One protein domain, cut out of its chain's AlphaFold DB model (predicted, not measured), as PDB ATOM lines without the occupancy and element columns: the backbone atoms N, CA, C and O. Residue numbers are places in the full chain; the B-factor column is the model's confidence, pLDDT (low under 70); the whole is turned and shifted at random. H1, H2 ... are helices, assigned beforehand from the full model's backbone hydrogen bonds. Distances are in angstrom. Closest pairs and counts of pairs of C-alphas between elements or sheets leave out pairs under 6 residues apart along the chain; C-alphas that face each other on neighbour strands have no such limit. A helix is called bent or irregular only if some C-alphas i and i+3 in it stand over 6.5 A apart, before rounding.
ATOM      1  N   TRP A   8     160.107 155.662 119.426       46.25
ATOM      2  CA  TRP A   8     159.425 155.691 118.128       46.25
ATOM      3  C   TRP A   8     158.257 156.688 118.066       46.25
ATOM      4  O   TRP A   8     157.905 157.135 116.973       46.25
ATOM      5  N   ALA A   9     157.661 157.060 119.205       47.50
ATOM      6  CA  ALA A   9     156.533 157.989 119.244       47.50
ATOM      7  C   ALA A   9     156.946 159.405 118.799       47.50
ATOM      8  O   ALA A   9     156.316 159.989 117.912       47.50
ATOM      9  N   ALA A  10     158.050 159.926 119.347       50.97
ATOM     10  CA  ALA A  10     158.613 161.214 118.953       50.97
ATOM     11  C   ALA A  10     158.998 161.256 117.462       50.97
ATOM     12  O   ALA A  10     158.705 162.235 116.772       50.97
ATOM     13  N   ASP A  11     159.613 160.191 116.938       53.81
ATOM     14  CA  ASP A  11     160.030 160.133 115.533       53.81
ATOM     15  C   ASP A  11     158.850 159.957 114.565       53.81
ATOM     16  O   ASP A  11     158.860 160.542 113.481       53.81
ATOM     17  N   SER A  12     157.781 159.262 114.970       50.97
ATOM     18  CA  SER A  12     156.545 159.190 114.179       50.97
ATOM     19  C   SER A  12     155.858 160.555 114.049       50.97
ATOM     20  O   SER A  12     155.355 160.889 112.975       50.97
ATOM     21  N   ILE A  13     155.873 161.377 115.106       51.59
ATOM     22  CA  ILE A  13     155.325 162.744 115.067       51.59
ATOM     23  C   ILE A  13     156.173 163.640 114.150       51.59
ATOM     24  O   ILE A  13     155.621 164.350 113.306       51.59
ATOM     25  N   LYS A  14     157.511 163.574 114.244       55.50
ATOM     26  CA  LYS A  14     158.422 164.282 113.317       55.50
ATOM     27  C   LYS A  14     158.185 163.864 111.860       55.50
ATOM     28  O   LYS A  14     158.213 164.715 110.970       55.50
ATOM     29  N   TYR A  15     157.932 162.576 111.615       54.47
ATOM     30  CA  TYR A  15     157.679 162.032 110.281       54.47
ATOM     31  C   TYR A  15     156.402 162.600 109.645       54.47
ATOM     32  O   TYR A  15     156.477 163.129 108.537       54.47
ATOM     33  N   GLU A  16     155.250 162.562 110.328       54.44
ATOM     34  CA  GLU A  16     153.997 163.125 109.788       54.44
ATOM     35  C   GLU A  16     154.108 164.633 109.521       54.44
ATOM     36  O   GLU A  16     153.683 165.127 108.474       54.44
ATOM     37  N   ILE A  17     154.771 165.353 110.428       52.19
ATOM     38  CA  ILE A  17     155.098 166.773 110.281       52.19
ATOM     39  C   ILE A  17     155.927 167.039 109.008       52.19
ATOM     40  O   ILE A  17     155.646 167.990 108.272       52.19
ATOM     41  N   HIS A  18     156.920 166.195 108.714       54.00
ATOM     42  CA  HIS A  18     157.721 166.291 107.493       54.00
ATOM     43  C   HIS A  18     156.935 165.914 106.222       54.00
ATOM     44  O   HIS A  18     157.148 166.537 105.182       54.00
ATOM     45  N   GLN A  19     155.998 164.957 106.285       52.84
ATOM     46  CA  GLN A  19     155.111 164.635 105.154       52.84
ATOM     47  C   GLN A  19     154.190 165.814 104.806       52.84
ATOM     48  O   GLN A  19     154.110 166.212 103.643       52.84
ATOM     49  N   TYR A  20     153.552 166.422 105.814       54.12
ATOM     50  CA  TYR A  20     152.684 167.588 105.622       54.12
ATOM     51  C   TYR A  20     153.444 168.779 105.021       54.12
ATOM     52  O   TYR A  20     152.936 169.453 104.125       54.12
ATOM     53  N   PHE A  21     154.688 169.011 105.458       57.47
ATOM     54  CA  PHE A  21     155.541 170.054 104.887       57.47
ATOM     55  C   PHE A  21     155.829 169.832 103.393       57.47
ATOM     56  O   PHE A  21     155.634 170.752 102.599       57.47
ATOM     57  N   SER A  22     156.242 168.624 102.998       53.09
ATOM     58  CA  SER A  22     156.540 168.300 101.594       53.09
ATOM     59  C   SER A  22     155.318 168.462 100.682       53.09
ATOM     60  O   SER A  22     155.437 169.026  99.596       53.09
ATOM     61  N   ALA A  23     154.136 168.032 101.140       50.50
ATOM     62  CA  ALA A  23     152.886 168.224 100.407       50.50
ATOM     63  C   ALA A  23     152.551 169.718 100.228       50.50
ATOM     64  O   ALA A  23     152.336 170.172  99.105       50.50
ATOM     65  N   PHE A  24     152.603 170.506 101.307       54.00
ATOM     66  CA  PHE A  24     152.276 171.936 101.273       54.00
ATOM     67  C   PHE A  24     153.248 172.757 100.402       54.00
ATOM     68  O   PHE A  24     152.842 173.719  99.749       54.00
ATOM     69  N   VAL A  25     154.536 172.390 100.369       54.34
ATOM     70  CA  VAL A  25     155.526 173.025  99.479       54.34
ATOM     71  C   VAL A  25     155.214 172.737  98.007       54.34
ATOM     72  O   VAL A  25     155.331 173.648  97.187       54.34
ATOM     73  N   SER A  26     154.760 171.520  97.687       52.53
ATOM     74  CA  SER A  26     154.304 171.151  96.339       52.53
ATOM     75  C   SER A  26     153.058 171.946  95.920       52.53
ATOM     76  O   SER A  26     153.050 172.566  94.859       52.53
ATOM     77  N   GLU A  27     152.046 172.044  96.791       55.41
ATOM     78  CA  GLU A  27     150.819 172.826  96.537       55.41
ATOM     79  C   GLU A  27     151.064 174.339  96.385       55.41
ATOM     80  O   GLU A  27     150.264 175.051  95.777       55.41
ATOM     81  N   CYS A  28     152.160 174.862  96.940       55.00
ATOM     82  CA  CYS A  28     152.459 176.292  96.917       55.00
ATOM     83  C   CYS A  28     153.078 176.815  95.613       55.00
ATOM     84  O   CYS A  28     153.302 178.026  95.540       55.00
ATOM     85  N   ASN A  29     153.363 175.957  94.623       64.94
ATOM     86  CA  ASN A  29     154.073 176.313  93.386       64.94
ATOM     87  C   ASN A  29     155.346 177.143  93.661       64.94
ATOM     88  O   ASN A  29     155.536 178.227  93.106       64.94
ATOM     89  N   HIS A  30     156.215 176.661  94.559       73.00
ATOM     90  CA  HIS A  30     157.492 177.320  94.848       73.00
ATOM     91  C   HIS A  30     158.475 177.135  93.675       73.00
ATOM     92  O   HIS A  30     159.334 176.248  93.667       73.00
ATOM     93  N   GLU A  31     158.348 178.000  92.670       80.88
ATOM     94  CA  GLU A  31     159.264 178.072  91.538       80.88
ATOM     95  C   GLU A  31     160.654 178.535  91.995       80.88
ATOM     96  O   GLU A  31     160.894 179.702  92.315       80.88
ATOM     97  N   LEU A  32     161.613 177.606  91.983       85.19
ATOM     98  CA  LEU A  32     163.031 177.953  92.010       85.19
ATOM     99  C   LEU A  32     163.337 178.866  90.818       85.19
ATOM    100  O   LEU A  32     162.907 178.588  89.696       85.19
ATOM    101  N   SER A  33     164.170 179.891  91.020       88.75
ATOM    102  CA  SER A  33     164.759 180.623  89.888       88.75
ATOM    103  C   SER A  33     165.472 179.645  88.945       88.75
ATOM    104  O   SER A  33     166.022 178.652  89.423       88.75
ATOM    105  N   GLN A  34     165.537 179.924  87.636       90.06
ATOM    106  CA  GLN A  34     166.177 179.027  86.652       90.06
ATOM    107  C   GLN A  34     167.553 178.528  87.124       90.06
ATOM    108  O   GLN A  34     167.830 177.337  87.151       90.06
ATOM    109  N   LYS A  35     168.383 179.437  87.645       89.94
ATOM    110  CA  LYS A  35     169.702 179.130  88.214       89.94
ATOM    111  C   LYS A  35     169.664 178.145  89.395       89.94
ATOM    112  O   LYS A  35     170.627 177.403  89.585       89.94
ATOM    113  N   GLY A  36     168.595 178.173  90.192       90.69
ATOM    114  CA  GLY A  36     168.298 177.209  91.253       90.69
ATOM    115  C   GLY A  36     167.840 175.860  90.707       90.69
ATOM    116  O   GLY A  36     168.389 174.846  91.125       90.69
ATOM    117  N   GLN A  37     166.939 175.846  89.718       90.56
ATOM    118  CA  GLN A  37     166.539 174.624  89.001       90.56
ATOM    119  C   GLN A  37     167.773 173.924  88.415       90.56
ATOM    120  O   GLN A  37     168.076 172.790  88.777       90.56
ATOM    121  N   ASP A  38     168.575 174.645  87.625       91.06
ATOM    122  CA  ASP A  38     169.828 174.153  87.053       91.06
ATOM    123  C   ASP A  38     170.811 173.646  88.130       91.06
ATOM    124  O   ASP A  38     171.678 172.810  87.869       91.06
ATOM    125  N   ALA A  39     170.793 174.230  89.333       89.06
ATOM    126  CA  ALA A  39     171.689 173.853  90.424       89.06
ATOM    127  C   ALA A  39     171.246 172.560  91.125       89.06
ATOM    128  O   ALA A  39     172.128 171.760  91.434       89.06
ATOM    129  N   CYS A  40     169.941 172.327  91.290       87.56
ATOM    130  CA  CYS A  40     169.396 171.051  91.757       87.56
ATOM    131  C   CYS A  40     169.553 169.950  90.694       87.56
ATOM    132  O   CYS A  40     170.028 168.869  91.010       87.56
ATOM    133  N   VAL A  41     169.299 170.243  89.411       86.94
ATOM    134  CA  VAL A  41     169.537 169.294  88.299       86.94
ATOM    135  C   VAL A  41     171.005 168.840  88.234       86.94
ATOM    136  O   VAL A  41     171.287 167.686  87.929       86.94
ATOM    137  N   ARG A  42     171.961 169.722  88.565       90.81
ATOM    138  CA  ARG A  42     173.399 169.382  88.645       90.81
ATOM    139  C   ARG A  42     173.843 168.778  89.982       90.81
ATOM    140  O   ARG A  42     175.011 168.417  90.094       90.81
ATOM    141  N   ASN A  43     172.984 168.734  91.000       90.69
ATOM    142  CA  ASN A  43     173.266 168.097  92.289       90.69
ATOM    143  C   ASN A  43     171.943 167.750  93.003       90.69
ATOM    144  O   ASN A  43     171.479 168.560  93.811       90.69
ATOM    145  N   PRO A  44     171.337 166.582  92.711       87.31
ATOM    146  CA  PRO A  44     170.009 166.214  93.217       87.31
ATOM    147  C   PRO A  44     169.879 166.203  94.744       87.31
ATOM    148  O   PRO A  44     168.791 166.431  95.257       87.31
ATOM    149  N   ASP A  45     170.987 166.022  95.470       84.88
ATOM    150  CA  ASP A  45     171.026 166.042  96.939       84.88
ATOM    151  C   ASP A  45     170.728 167.426  97.560       84.88
ATOM    152  O   ASP A  45     170.559 167.531  98.776       84.88
ATOM    153  N   LEU A  46     170.703 168.509  96.765       88.62
ATOM    154  CA  LEU A  46     170.379 169.843  97.281       88.62
ATOM    155  C   LEU A  46     168.917 169.912  97.721       88.62
ATOM    156  O   LEU A  46     168.005 169.593  96.963       88.62
ATOM    157  N   SER A  47     168.703 170.434  98.924       89.00
ATOM    158  CA  SER A  47     167.392 170.659  99.525       89.00
ATOM    159  C   SER A  47     167.160 172.166  99.686       89.00
ATOM    160  O   SER A  47     167.548 172.736 100.715       89.00
ATOM    161  N   PRO A  48     166.555 172.848  98.687       92.56
ATOM    162  CA  PRO A  48     166.321 174.289  98.711       92.56
ATOM    163  C   PRO A  48     165.700 174.778 100.018       92.56
ATOM    164  O   PRO A  48     164.635 174.337 100.441       92.56
ATOM    165  N   GLY A  49     166.398 175.703 100.672       91.38
ATOM    166  CA  GLY A  49     166.025 176.258 101.966       91.38
ATOM    167  C   GLY A  49     166.660 175.543 103.159       91.38
ATOM    168  O   GLY A  49     166.863 176.199 104.171       91.38
ATOM    169  N   LEU A  50     167.027 174.262 103.070       89.56
ATOM    170  CA  LEU A  50     167.597 173.510 104.198       89.56
ATOM    171  C   LEU A  50     169.134 173.538 104.211       89.56
ATOM    172  O   LEU A  50     169.722 173.964 105.203       89.56
ATOM    173  N   ASP A  51     169.791 173.126 103.121       90.94
ATOM    174  CA  ASP A  51     171.265 173.090 102.998       90.94
ATOM    175  C   ASP A  51     171.828 174.197 102.076       90.94
ATOM    176  O   ASP A  51     173.027 174.511 102.073       90.94
ATOM    177  N   CYS A  52     170.944 174.812 101.293       93.50
ATOM    178  CA  CYS A  52     171.240 175.816 100.284       93.50
ATOM    179  C   CYS A  52     170.132 176.881 100.214       93.50
ATOM    180  O   CYS A  52     169.055 176.724 100.783       93.50
ATOM    181  N   CYS A  53     170.387 178.000  99.530       95.50
ATOM    182  CA  CYS A  53     169.412 179.092  99.436       95.50
ATOM    183  C   CYS A  53     168.107 178.670  98.732       95.50
ATOM    184  O   CYS A  53     168.164 178.272  97.571       95.50
ATOM    185  N   ALA A  54     166.951 178.880  99.379       94.69
ATOM    186  CA  ALA A  54     165.623 178.515  98.857       94.69
ATOM    187  C   ALA A  54     165.384 178.912  97.385       94.69
ATOM    188  O   ALA A  54     165.034 178.071  96.572       94.69
ATOM    189  N   ILE A  55     165.663 180.164  97.005       95.69
ATOM    190  CA  ILE A  55     165.373 180.679  95.652       95.69
ATOM    191  C   ILE A  55     166.367 180.213  94.567       95.69
ATOM    192  O   ILE A  55     166.018 180.189  93.385       95.69
ATOM    193  N   CYS A  56     167.620 179.892  94.912       95.56
ATOM    194  CA  CYS A  56     168.703 179.739  93.920       95.56
ATOM    195  C   CYS A  56     169.664 178.558  94.138       95.56
ATOM    196  O   CYS A  56     170.669 178.467  93.430       95.56
ATOM    197  N   ALA A  57     169.398 177.704  95.130       94.81
ATOM    198  CA  ALA A  57     170.178 176.522  95.509       94.81
ATOM    199  C   ALA A  57     171.707 176.747  95.629       94.81
ATOM    200  O   ALA A  57     172.532 175.849  95.449       94.81
ATOM    201  N   VAL A  58     172.127 177.972  95.976       93.75
ATOM    202  CA  VAL A  58     173.527 178.274  96.311       93.75
ATOM    203  C   VAL A  58     173.823 177.762  97.718       93.75
ATOM    204  O   VAL A  58     173.238 178.234  98.694       93.75
ATOM    205  N   THR A  59     174.748 176.806  97.817       90.88
ATOM    206  CA  THR A  59     175.277 176.285  99.084       90.88
ATOM    207  C   THR A  59     176.298 177.236  99.704       90.88
ATOM    208  O   THR A  59     177.010 177.960  99.003       90.88
ATOM    209  N   SER A  60     176.455 177.157 101.026       84.62
ATOM    210  CA  SER A  60     177.525 177.835 101.775       84.62
ATOM    211  C   SER A  60     178.925 177.558 101.198       84.62
ATOM    212  O   SER A  60     179.727 178.478 101.045       84.62
ATOM    213  N   LYS A  61     179.192 176.311 100.774       82.50
ATOM    214  CA  LYS A  61     180.447 175.889 100.121       82.50
ATOM    215  C   LYS A  61     180.752 176.668  98.830       82.50
ATOM    216  O   LYS A  61     181.913 176.940  98.553       82.50
ATOM    217  N   LYS A  62     179.739 177.051  98.040       74.75
ATOM    218  CA  LYS A  62     179.921 177.812  96.784       74.75
ATOM    219  C   LYS A  62     180.103 179.323  97.001       74.75
ATOM    220  O   LYS A  62     180.413 180.030  96.044       74.75
ATOM    221  N   LEU A  63     179.935 179.823  98.229       67.62
ATOM    222  CA  LEU A  63     180.169 181.231  98.577       67.62
ATOM    223  C   LEU A  63     181.628 181.528  98.971       67.62
ATOM    224  O   LEU A  63     182.027 182.686  98.923       67.62
ATOM    225  N   SER A  64     182.439 180.520  99.318       61.09
ATOM    226  CA  SER A  64     183.837 180.723  99.741       61.09
ATOM    227  C   SER A  64     184.842 180.841  98.588       61.09
ATOM    228  O   SER A  64     185.894 181.452  98.757       61.09
ATOM    229  N   THR A  65     184.548 180.278  97.412       60.00
ATOM    230  CA  THR A  65     185.528 180.138  96.317       60.00
ATOM    231  C   THR A  65     185.664 181.367  95.413       60.00
ATOM    232  O   THR A  65     186.594 181.429  94.611       60.00
ATOM    233  N   LYS A  66     184.795 182.380  95.538       57.19
ATOM    234  CA  LYS A  66     184.874 183.620  94.742       57.19
ATOM    235  C   LYS A  66     185.712 184.720  95.407       57.19
ATOM    236  O   LYS A  66     185.187 185.756  95.796       57.19
ATOM    237  N   GLN A  67     187.022 184.475  95.471       46.31
ATOM    238  CA  GLN A  67     188.104 185.472  95.348       46.31
ATOM    239  C   GLN A  67     187.960 186.811  96.122       46.31
ATOM    240  O   GLN A  67     188.392 187.850  95.640       46.31
ATOM    241  N   SER A  68     187.405 186.784  97.338       46.69
ATOM    242  CA  SER A  68     187.340 187.933  98.258       46.69
ATOM    243  C   SER A  68     187.527 187.443  99.693       46.69
ATOM    244  O   SER A  68     186.579 187.065 100.377       46.69
ATOM    245  N   GLN A  69     188.783 187.400 100.137       49.56
ATOM    246  CA  GLN A  69     189.271 186.534 101.222       49.56
ATOM    247  C   GLN A  69     188.915 186.987 102.661       49.56
ATOM    248  O   GLN A  69     189.535 186.531 103.616       49.56
ATOM    249  N   VAL A  70     187.944 187.894 102.832       52.38
ATOM    250  CA  VAL A  70     187.746 188.655 104.085       52.38
ATOM    251  C   VAL A  70     186.451 188.305 104.834       52.38
ATOM    252  O   VAL A  70     186.416 188.415 106.055       52.38
ATOM    253  N   ILE A  71     185.383 187.855 104.156       57.22
ATOM    254  CA  ILE A  71     184.114 187.498 104.822       57.22
ATOM    255  C   ILE A  71     183.560 186.182 104.267       57.22
ATOM    256  O   ILE A  71     183.032 186.136 103.156       57.22
ATOM    257  N   MET A  72     183.579 185.121 105.082       57.94
ATOM    258  CA  MET A  72     182.758 183.928 104.839       57.94
ATOM    259  C   MET A  72     181.279 184.291 105.015       57.94
ATOM    260  O   MET A  72     180.736 184.229 106.121       57.94
ATOM    261  N   LYS A  73     180.615 184.687 103.925       72.56
ATOM    262  CA  LYS A  73     179.194 185.040 103.940       72.56
ATOM    263  C   LYS A  73     178.351 183.778 104.164       72.56
ATOM    264  O   LYS A  73     178.016 183.067 103.221       72.56
ATOM    265  N   ARG A  74     178.056 183.481 105.435       84.62
ATOM    266  CA  ARG A  74     177.114 182.426 105.840       84.62
ATOM    267  C   ARG A  74     175.749 182.678 105.194       84.62
ATOM    268  O   ARG A  74     175.392 183.827 104.927       84.62
ATOM    269  N   LEU A  75     174.989 181.608 104.969       90.00
ATOM    270  CA  LEU A  75     173.588 181.742 104.585       90.00
ATOM    271  C   LEU A  75     172.817 182.420 105.731       90.00
ATOM    272  O   LEU A  75     173.074 182.172 106.909       90.00
ATOM    273  N   VAL A  76     171.901 183.313 105.370       94.00
ATOM    274  CA  VAL A  76     171.012 184.029 106.283       94.00
ATOM    275  C   VAL A  76     169.781 183.159 106.504       94.00
ATOM    276  O   VAL A  76     169.030 182.915 105.563       94.00
ATOM    277  N   SER A  77     169.567 182.683 107.729       95.69
ATOM    278  CA  SER A  77     168.325 181.995 108.100       95.69
ATOM    279  C   SER A  77     167.172 182.983 108.290       95.69
ATOM    280  O   SER A  77     167.368 184.090 108.793       95.69
ATOM    281  N   CYS A  78     165.946 182.564 107.972       96.44
ATOM    282  CA  CYS A  78     164.736 183.303 108.328       96.44
ATOM    283  C   CYS A  78     164.661 183.511 109.851       96.44
ATOM    284  O   CYS A  78     164.666 182.552 110.624       96.44
ATOM    285  N   THR A  79     164.537 184.764 110.294       96.19
ATOM    286  CA  THR A  79     164.581 185.139 111.721       96.19
ATOM    287  C   THR A  79     163.449 184.547 112.564       96.19
ATOM    288  O   THR A  79     163.611 184.392 113.773       96.19
ATOM    289  N   LYS A  80     162.314 184.196 111.942       95.94
ATOM    290  CA  LYS A  80     161.136 183.623 112.611       95.94
ATOM    291  C   LYS A  80     161.237 182.111 112.815       95.94
ATOM    292  O   LYS A  80     161.059 181.646 113.936       95.94
ATOM    293  N   CYS A  81     161.489 181.349 111.747       94.88
ATOM    294  CA  CYS A  81     161.474 179.881 111.788       94.88
ATOM    295  C   CYS A  81     162.862 179.247 111.946       94.88
ATOM    296  O   CYS A  81     162.943 178.091 112.340       94.88
ATOM    297  N   LYS A  82     163.942 179.982 111.636       94.62
ATOM    298  CA  LYS A  82     165.364 179.570 111.627       94.62
ATOM    299  C   LYS A  82     165.739 178.415 110.675       94.62
ATOM    300  O   LYS A  82     166.885 178.379 110.229       94.62
ATOM    301  N   LYS A  83     164.788 177.545 110.317       93.00
ATOM    302  CA  LYS A  83     164.972 176.321 109.518       93.00
ATOM    303  C   LYS A  83     165.197 176.571 108.014       93.00
ATOM    304  O   LYS A  83     165.836 175.746 107.377       93.00
ATOM    305  N   VAL A  84     164.735 177.703 107.457       95.31
ATOM    306  CA  VAL A  84     164.919 178.060 106.026       95.31
ATOM    307  C   VAL A  84     166.020 179.108 105.825       95.31
ATOM    308  O   VAL A  84     166.060 180.109 106.545       95.31
ATOM    309  N   GLN A  85     166.893 178.884 104.837       96.12
ATOM    310  CA  GLN A  85     168.145 179.603 104.578       96.12
ATOM    311  C   GLN A  85     168.203 180.285 103.197       96.12
ATOM    312  O   GLN A  85     167.653 179.801 102.204       96.12
ATOM    313  N   TYR A  86     168.941 181.400 103.117       96.06
ATOM    314  CA  TYR A  86     169.053 182.262 101.932       96.06
ATOM    315  C   TYR A  86     170.474 182.827 101.753       96.06
ATOM    316  O   TYR A  86     171.198 183.005 102.725       96.06
ATOM    317  N   CYS A  87     170.907 183.164 100.531       94.81
ATOM    318  CA  CYS A  87     172.239 183.762 100.308       94.81
ATOM    319  C   CYS A  87     172.289 185.298 100.471       94.81
ATOM    320  O   CYS A  87     173.374 185.880 100.557       94.81
ATOM    321  N   CYS A  88     171.132 185.963 100.490       93.81
ATOM    322  CA  CYS A  88     170.971 187.409 100.659       93.81
ATOM    323  C   CYS A  88     169.535 187.750 101.092       93.81
ATOM    324  O   CYS A  88     168.629 186.933 100.931       93.81
ATOM    325  N   GLU A  89     169.323 188.971 101.593       95.44
ATOM    326  CA  GLU A  89     167.990 189.472 101.960       95.44
ATOM    327  C   GLU A  89     167.024 189.536 100.775       95.44
ATOM    328  O   GLU A  89     165.835 189.297 100.951       95.44
ATOM    329  N   ASP A  90     167.502 189.813  99.562       95.88
ATOM    330  CA  ASP A  90     166.625 189.928  98.393       95.88
ATOM    331  C   ASP A  90     165.955 188.595  98.044       95.88
ATOM    332  O   ASP A  90     164.798 188.570  97.643       95.88
ATOM    333  N   HIS A  91     166.621 187.466  98.304       96.31
ATOM    334  CA  HIS A  91     165.995 186.150  98.169       96.31
ATOM    335  C   HIS A  91     164.998 185.855  99.305       96.31
ATOM    336  O   HIS A  91     164.047 185.115  99.075       96.31
ATOM    337  N   ILE A  92     165.148 186.473 100.487       95.75
ATOM    338  CA  ILE A  92     164.111 186.456 101.538       95.75
ATOM    339  C   ILE A  92     162.898 187.279 101.083       95.75
ATOM    340  O   ILE A  92     161.765 186.859 101.287       95.75
ATOM    341  N   ARG A  93     163.121 188.440 100.446       95.81
ATOM    342  CA  ARG A  93     162.056 189.308  99.907       95.81
ATOM    343  C   ARG A  93     161.266 188.619  98.788       95.81
ATOM    344  O   ARG A  93     160.046 188.733  98.781       95.81
ATOM    345  N   LEU A  94     161.943 187.891  97.895       94.50
ATOM    346  CA  LEU A  94     161.311 187.121  96.814       94.50
ATOM    347  C   LEU A  94     160.461 185.952  97.341       94.50
ATOM    348  O   LEU A  94     159.324 185.794  96.913       94.50
ATOM    349  N   ASP A  95     160.974 185.175  98.300       94.81
ATOM    350  CA  ASP A  95     160.240 184.048  98.903       94.81
ATOM    351  C   ASP A  95     159.143 184.507  99.888       94.81
ATOM    352  O   ASP A  95     158.267 183.735 100.261       94.81
ATOM    353  N   LEU A  96     159.132 185.770 100.334       94.38
ATOM    354  CA  LEU A  96     158.286 186.222 101.449       94.38
ATOM    355  C   LEU A  96     156.786 185.908 101.275       94.38
ATOM    356  O   LEU A  96     156.112 185.605 102.260       94.38
ATOM    357  N   SER A  97     156.260 185.949 100.048       91.81
ATOM    358  CA  SER A  97     154.856 185.641  99.726       91.81
ATOM    359  C   SER A  97     154.500 184.151  99.831       91.81
ATOM    360  O   SER A  97     153.337 183.818 100.068       91.81
ATOM    361  N   ILE A  98     155.483 183.257  99.690       89.38
ATOM    362  CA  ILE A  98     155.329 181.805  99.826       89.38
ATOM    363  C   ILE A  98     155.747 181.393 101.238       89.38
ATOM    364  O   ILE A  98     154.932 180.854 101.991       89.38
ATOM    365  N   HIS A  99     156.970 181.744 101.646       93.00
ATOM    366  CA  HIS A  99     157.506 181.451 102.968       93.00
ATOM    367  C   HIS A  99     156.585 181.896 104.102       93.00
ATOM    368  O   HIS A  99     156.426 181.158 105.067       93.00
ATOM    369  N   SER A 100     155.943 183.068 104.020       94.00
ATOM    370  CA  SER A 100     155.057 183.547 105.097       94.00
ATOM    371  C   SER A 100     153.904 182.590 105.428       94.00
ATOM    372  O   SER A 100     153.514 182.535 106.595       94.00
ATOM    373  N   LYS A 101     153.434 181.786 104.461       89.75
ATOM    374  CA  LYS A 101     152.400 180.754 104.652       89.75
ATOM    375  C   LYS A 101     152.906 179.588 105.516       89.75
ATOM    376  O   LYS A 101     152.219 179.160 106.436       89.75
ATOM    377  N   ILE A 102     154.130 179.118 105.258       86.12
ATOM    378  CA  ILE A 102     154.783 177.994 105.964       86.12
ATOM    379  C   ILE A 102     155.577 178.412 107.209       86.12
ATOM    380  O   ILE A 102     155.913 177.570 108.039       86.12
ATOM    381  N   CYS A 103     155.899 179.699 107.358       93.25
ATOM    382  CA  CYS A 103     156.855 180.204 108.345       93.25
ATOM    383  C   CYS A 103     156.459 179.878 109.792       93.25
ATOM    384  O   CYS A 103     157.318 179.544 110.609       93.25
ATOM    385  N   HIS A 104     155.163 179.961 110.115       88.75
ATOM    386  CA  HIS A 104     154.677 179.626 111.452       88.75
ATOM    387  C   HIS A 104     154.757 178.119 111.718       88.75
ATOM    388  O   HIS A 104     155.310 177.724 112.741       88.75
ATOM    389  N   THR A 105     154.312 177.289 110.769       80.38
ATOM    390  CA  THR A 105     154.431 175.828 110.844       80.38
ATOM    391  C   THR A 105     155.889 175.427 111.042       80.38
ATOM    392  O   THR A 105     156.214 174.836 112.061       80.38
ATOM    393  N   LEU A 106     156.797 175.864 110.162       85.75
ATOM    394  CA  LEU A 106     158.240 175.608 110.267       85.75
ATOM    395  C   LEU A 106     158.854 176.053 111.602       85.75
ATOM    396  O   LEU A 106     159.774 175.395 112.084       85.75
ATOM    397  N   LYS A 107     158.357 177.140 112.208       91.56
ATOM    398  CA  LYS A 107     158.765 177.555 113.557       91.56
ATOM    399  C   LYS A 107     158.321 176.534 114.609       91.56
ATOM    400  O   LYS A 107     159.146 176.160 115.429       91.56
ATOM    401  N   LEU A 108     157.073 176.060 114.563       82.31
ATOM    402  CA  LEU A 108     156.577 175.024 115.479       82.31
ATOM    403  C   LEU A 108     157.348 173.706 115.323       82.31
ATOM    404  O   LEU A 108     157.672 173.084 116.329       82.31
ATOM    405  N   ILE A 109     157.712 173.319 114.090       79.31
ATOM    406  CA  ILE A 109     158.592 172.162 113.842       79.31
ATOM    407  C   ILE A 109     159.956 172.395 114.495       79.31
ATOM    408  O   ILE A 109     160.417 171.560 115.260       79.31
ATOM    409  N   GLN A 110     160.585 173.547 114.243       85.69
ATOM    410  CA  GLN A 110     161.903 173.862 114.793       85.69
ATOM    411  C   GLN A 110     161.901 173.975 116.326       85.69
ATOM    412  O   GLN A 110     162.915 173.681 116.958       85.69
ATOM    413  N   GLU A 111     160.787 174.406 116.920       84.88
ATOM    414  CA  GLU A 111     160.595 174.430 118.368       84.88
ATOM    415  C   GLU A 111     160.411 173.010 118.917       84.88
ATOM    416  O   GLU A 111     161.098 172.671 119.876       84.88
ATOM    417  N   ALA A 112     159.613 172.151 118.273       76.06
ATOM    418  CA  ALA A 112     159.485 170.733 118.627       76.06
ATOM    419  C   ALA A 112     160.817 169.967 118.499       76.06
ATOM    420  O   ALA A 112     161.198 169.268 119.432       76.06
ATOM    421  N   ASP A 113     161.570 170.177 117.412       75.12
ATOM    422  CA  ASP A 113     162.928 169.642 117.207       75.12
ATOM    423  C   ASP A 113     163.916 170.091 118.305       75.12
ATOM    424  O   ASP A 113     164.932 169.437 118.527       75.12
ATOM    425  N   SER A 114     163.649 171.227 118.965       78.06
ATOM    426  CA  SER A 114     164.490 171.790 120.035       78.06
ATOM    427  C   SER A 114     164.019 171.459 121.453       78.06
ATOM    428  O   SER A 114     164.703 171.800 122.419       78.06
ATOM    429  N   ILE A 115     162.858 170.813 121.603       77.25
ATOM    430  CA  ILE A 115     162.429 170.271 122.888       77.25
ATOM    431  C   ILE A 115     163.119 168.919 123.047       77.25
ATOM    432  O   ILE A 115     162.671 167.909 122.510       77.25
ATOM    433  N   GLU A 116     164.182 168.894 123.847       64.94
ATOM    434  CA  GLU A 116     164.621 167.661 124.498       64.94
ATOM    435  C   GLU A 116     163.471 167.182 125.397       64.94
ATOM    436  O   GLU A 116     163.225 167.709 126.490       64.94
ATOM    437  N   ILE A 117     162.695 166.223 124.888       60.66
ATOM    438  CA  ILE A 117     161.647 165.558 125.654       60.66
ATOM    439  C   ILE A 117     162.366 164.620 126.623       60.66
ATOM    440  O   ILE A 117     162.874 163.578 126.221       60.66
ATOM    441  N   SER A 118     162.447 165.001 127.898       59.12
ATOM    442  CA  SER A 118     162.921 164.074 128.926       59.12
ATOM    443  C   SER A 118     161.918 162.913 129.066       59.12
ATOM    444  O   SER A 118     160.713 163.152 128.903       59.12
ATOM    445  N   PRO A 119     162.351 161.671 129.355       60.25
ATOM    446  CA  PRO A 119     161.454 160.509 129.356       60.25
ATOM    447  C   PRO A 119     160.225 160.669 130.268       60.25
ATOM    448  O   PRO A 119     159.120 160.257 129.915       60.25
ATOM    449  N   GLU A 120     160.363 161.364 131.401       62.75
ATOM    450  CA  GLU A 120     159.246 161.631 132.316       62.75
ATOM    451  C   GLU A 120     158.214 162.588 131.700       62.75
ATOM    452  O   GLU A 120     157.024 162.492 131.992       62.75
ATOM    453  N   ARG A 121     158.645 163.507 130.821       57.12
ATOM    454  CA  ARG A 121     157.754 164.410 130.075       57.12
ATOM    455  C   ARG A 121     157.076 163.722 128.899       57.12
ATOM    456  O   ARG A 121     155.938 164.077 128.608       57.12
ATOM    457  N   GLU A 122     157.733 162.761 128.249       60.03
ATOM    458  CA  GLU A 122     157.100 161.947 127.203       60.03
ATOM    459  C   GLU A 122     155.960 161.117 127.805       60.03
ATOM    460  O   GLU A 122     154.817 161.219 127.353       60.03
ATOM    461  N   SER A 123     156.238 160.419 128.913       56.91
ATOM    462  CA  SER A 123     155.238 159.717 129.726       56.91
ATOM    463  C   SER A 123     154.070 160.633 130.128       56.91
ATOM    464  O   SER A 123     152.917 160.306 129.848       56.91
ATOM    465  N   LEU A 124     154.339 161.827 130.675       56.12
ATOM    466  CA  LEU A 124     153.293 162.786 131.067       56.12
ATOM    467  C   LEU A 124     152.442 163.296 129.890       56.12
ATOM    468  O   LEU A 124     151.247 163.559 130.058       56.12
ATOM    469  N   LEU A 125     153.030 163.449 128.699       51.50
ATOM    470  CA  LEU A 125     152.300 163.859 127.497       51.50
ATOM    471  C   LEU A 125     151.385 162.731 126.996       51.50
ATOM    472  O   LEU A 125     150.223 162.982 126.659       51.50
TER     473      LEU A 125
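Overview. This is residues 8 to 125 of the 537 residues of an uncharacterized protein of Chlamydomonas eustigma (UniProt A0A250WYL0). A middle of loops, from residues 42 to 59 and 71 to 88, has H2, H3 and arm H4a of bent helix H4 set round it without touching one another. Toward one end H1 and arm H4b lie side by side, with H5 beyond them, while residues 65 to 70 stick out at the other end. The printed part has 118 residues and five named helices, H1 to H5 in order, with no named strand: all helix. It is elongated, 54 by 35 by 25 A, and only just loose, close to compact, with a radius of gyration of the C-alphas of 16.4 A.

Along the chain. Find C-alpha 8 at (159.425, 155.691, 118.128); from there H1 runs 28.9 A through residues 8 to 27. H2 is residues 34 to 41 and H3 residues 60 to 63. H4, residues 89 to 112, was assigned as one helix by its hydrogen bonds but is bent: C-alphas 101 and 104 are 7.3 A apart. Its arms are H4a, residues 89 to 101, 18.1 A long and irregular, with C-alphas 94 and 97 7.2 A apart, and H4b, residues 104 to 112, 12.4 A. H5, residues 119 to 125, ends at (152.300, 163.859, 127.497).

Arrangement. Look at the C-alphas of Ile 17 and Ile 109, 7.3 A apart: H1 and H4b are close but not clearly touching, at a shallow tilt of 19 degrees, opposite ways. H4a is about perpendicular to H4b, at 90 degrees. H1 and H5 are only just apart, closest 8.4 A. Residues 76 to 77 pair antiparallel with 85 to 86. Every O i to N i+4 pair is within hydrogen-bond range in H1, H2, H4b and H5, and 6 of 9 in H4a; H3 is too short for one.

Size, cuts and confidence. The C-alphas of Gln 67 and Leu 124 are farthest apart, 54.8 A. The printed part has no cut; links H2 to H3 and H3 to H4 are long. Confidence is under 70 at residues 8 to 29, 63 to 72 and 116 to 125.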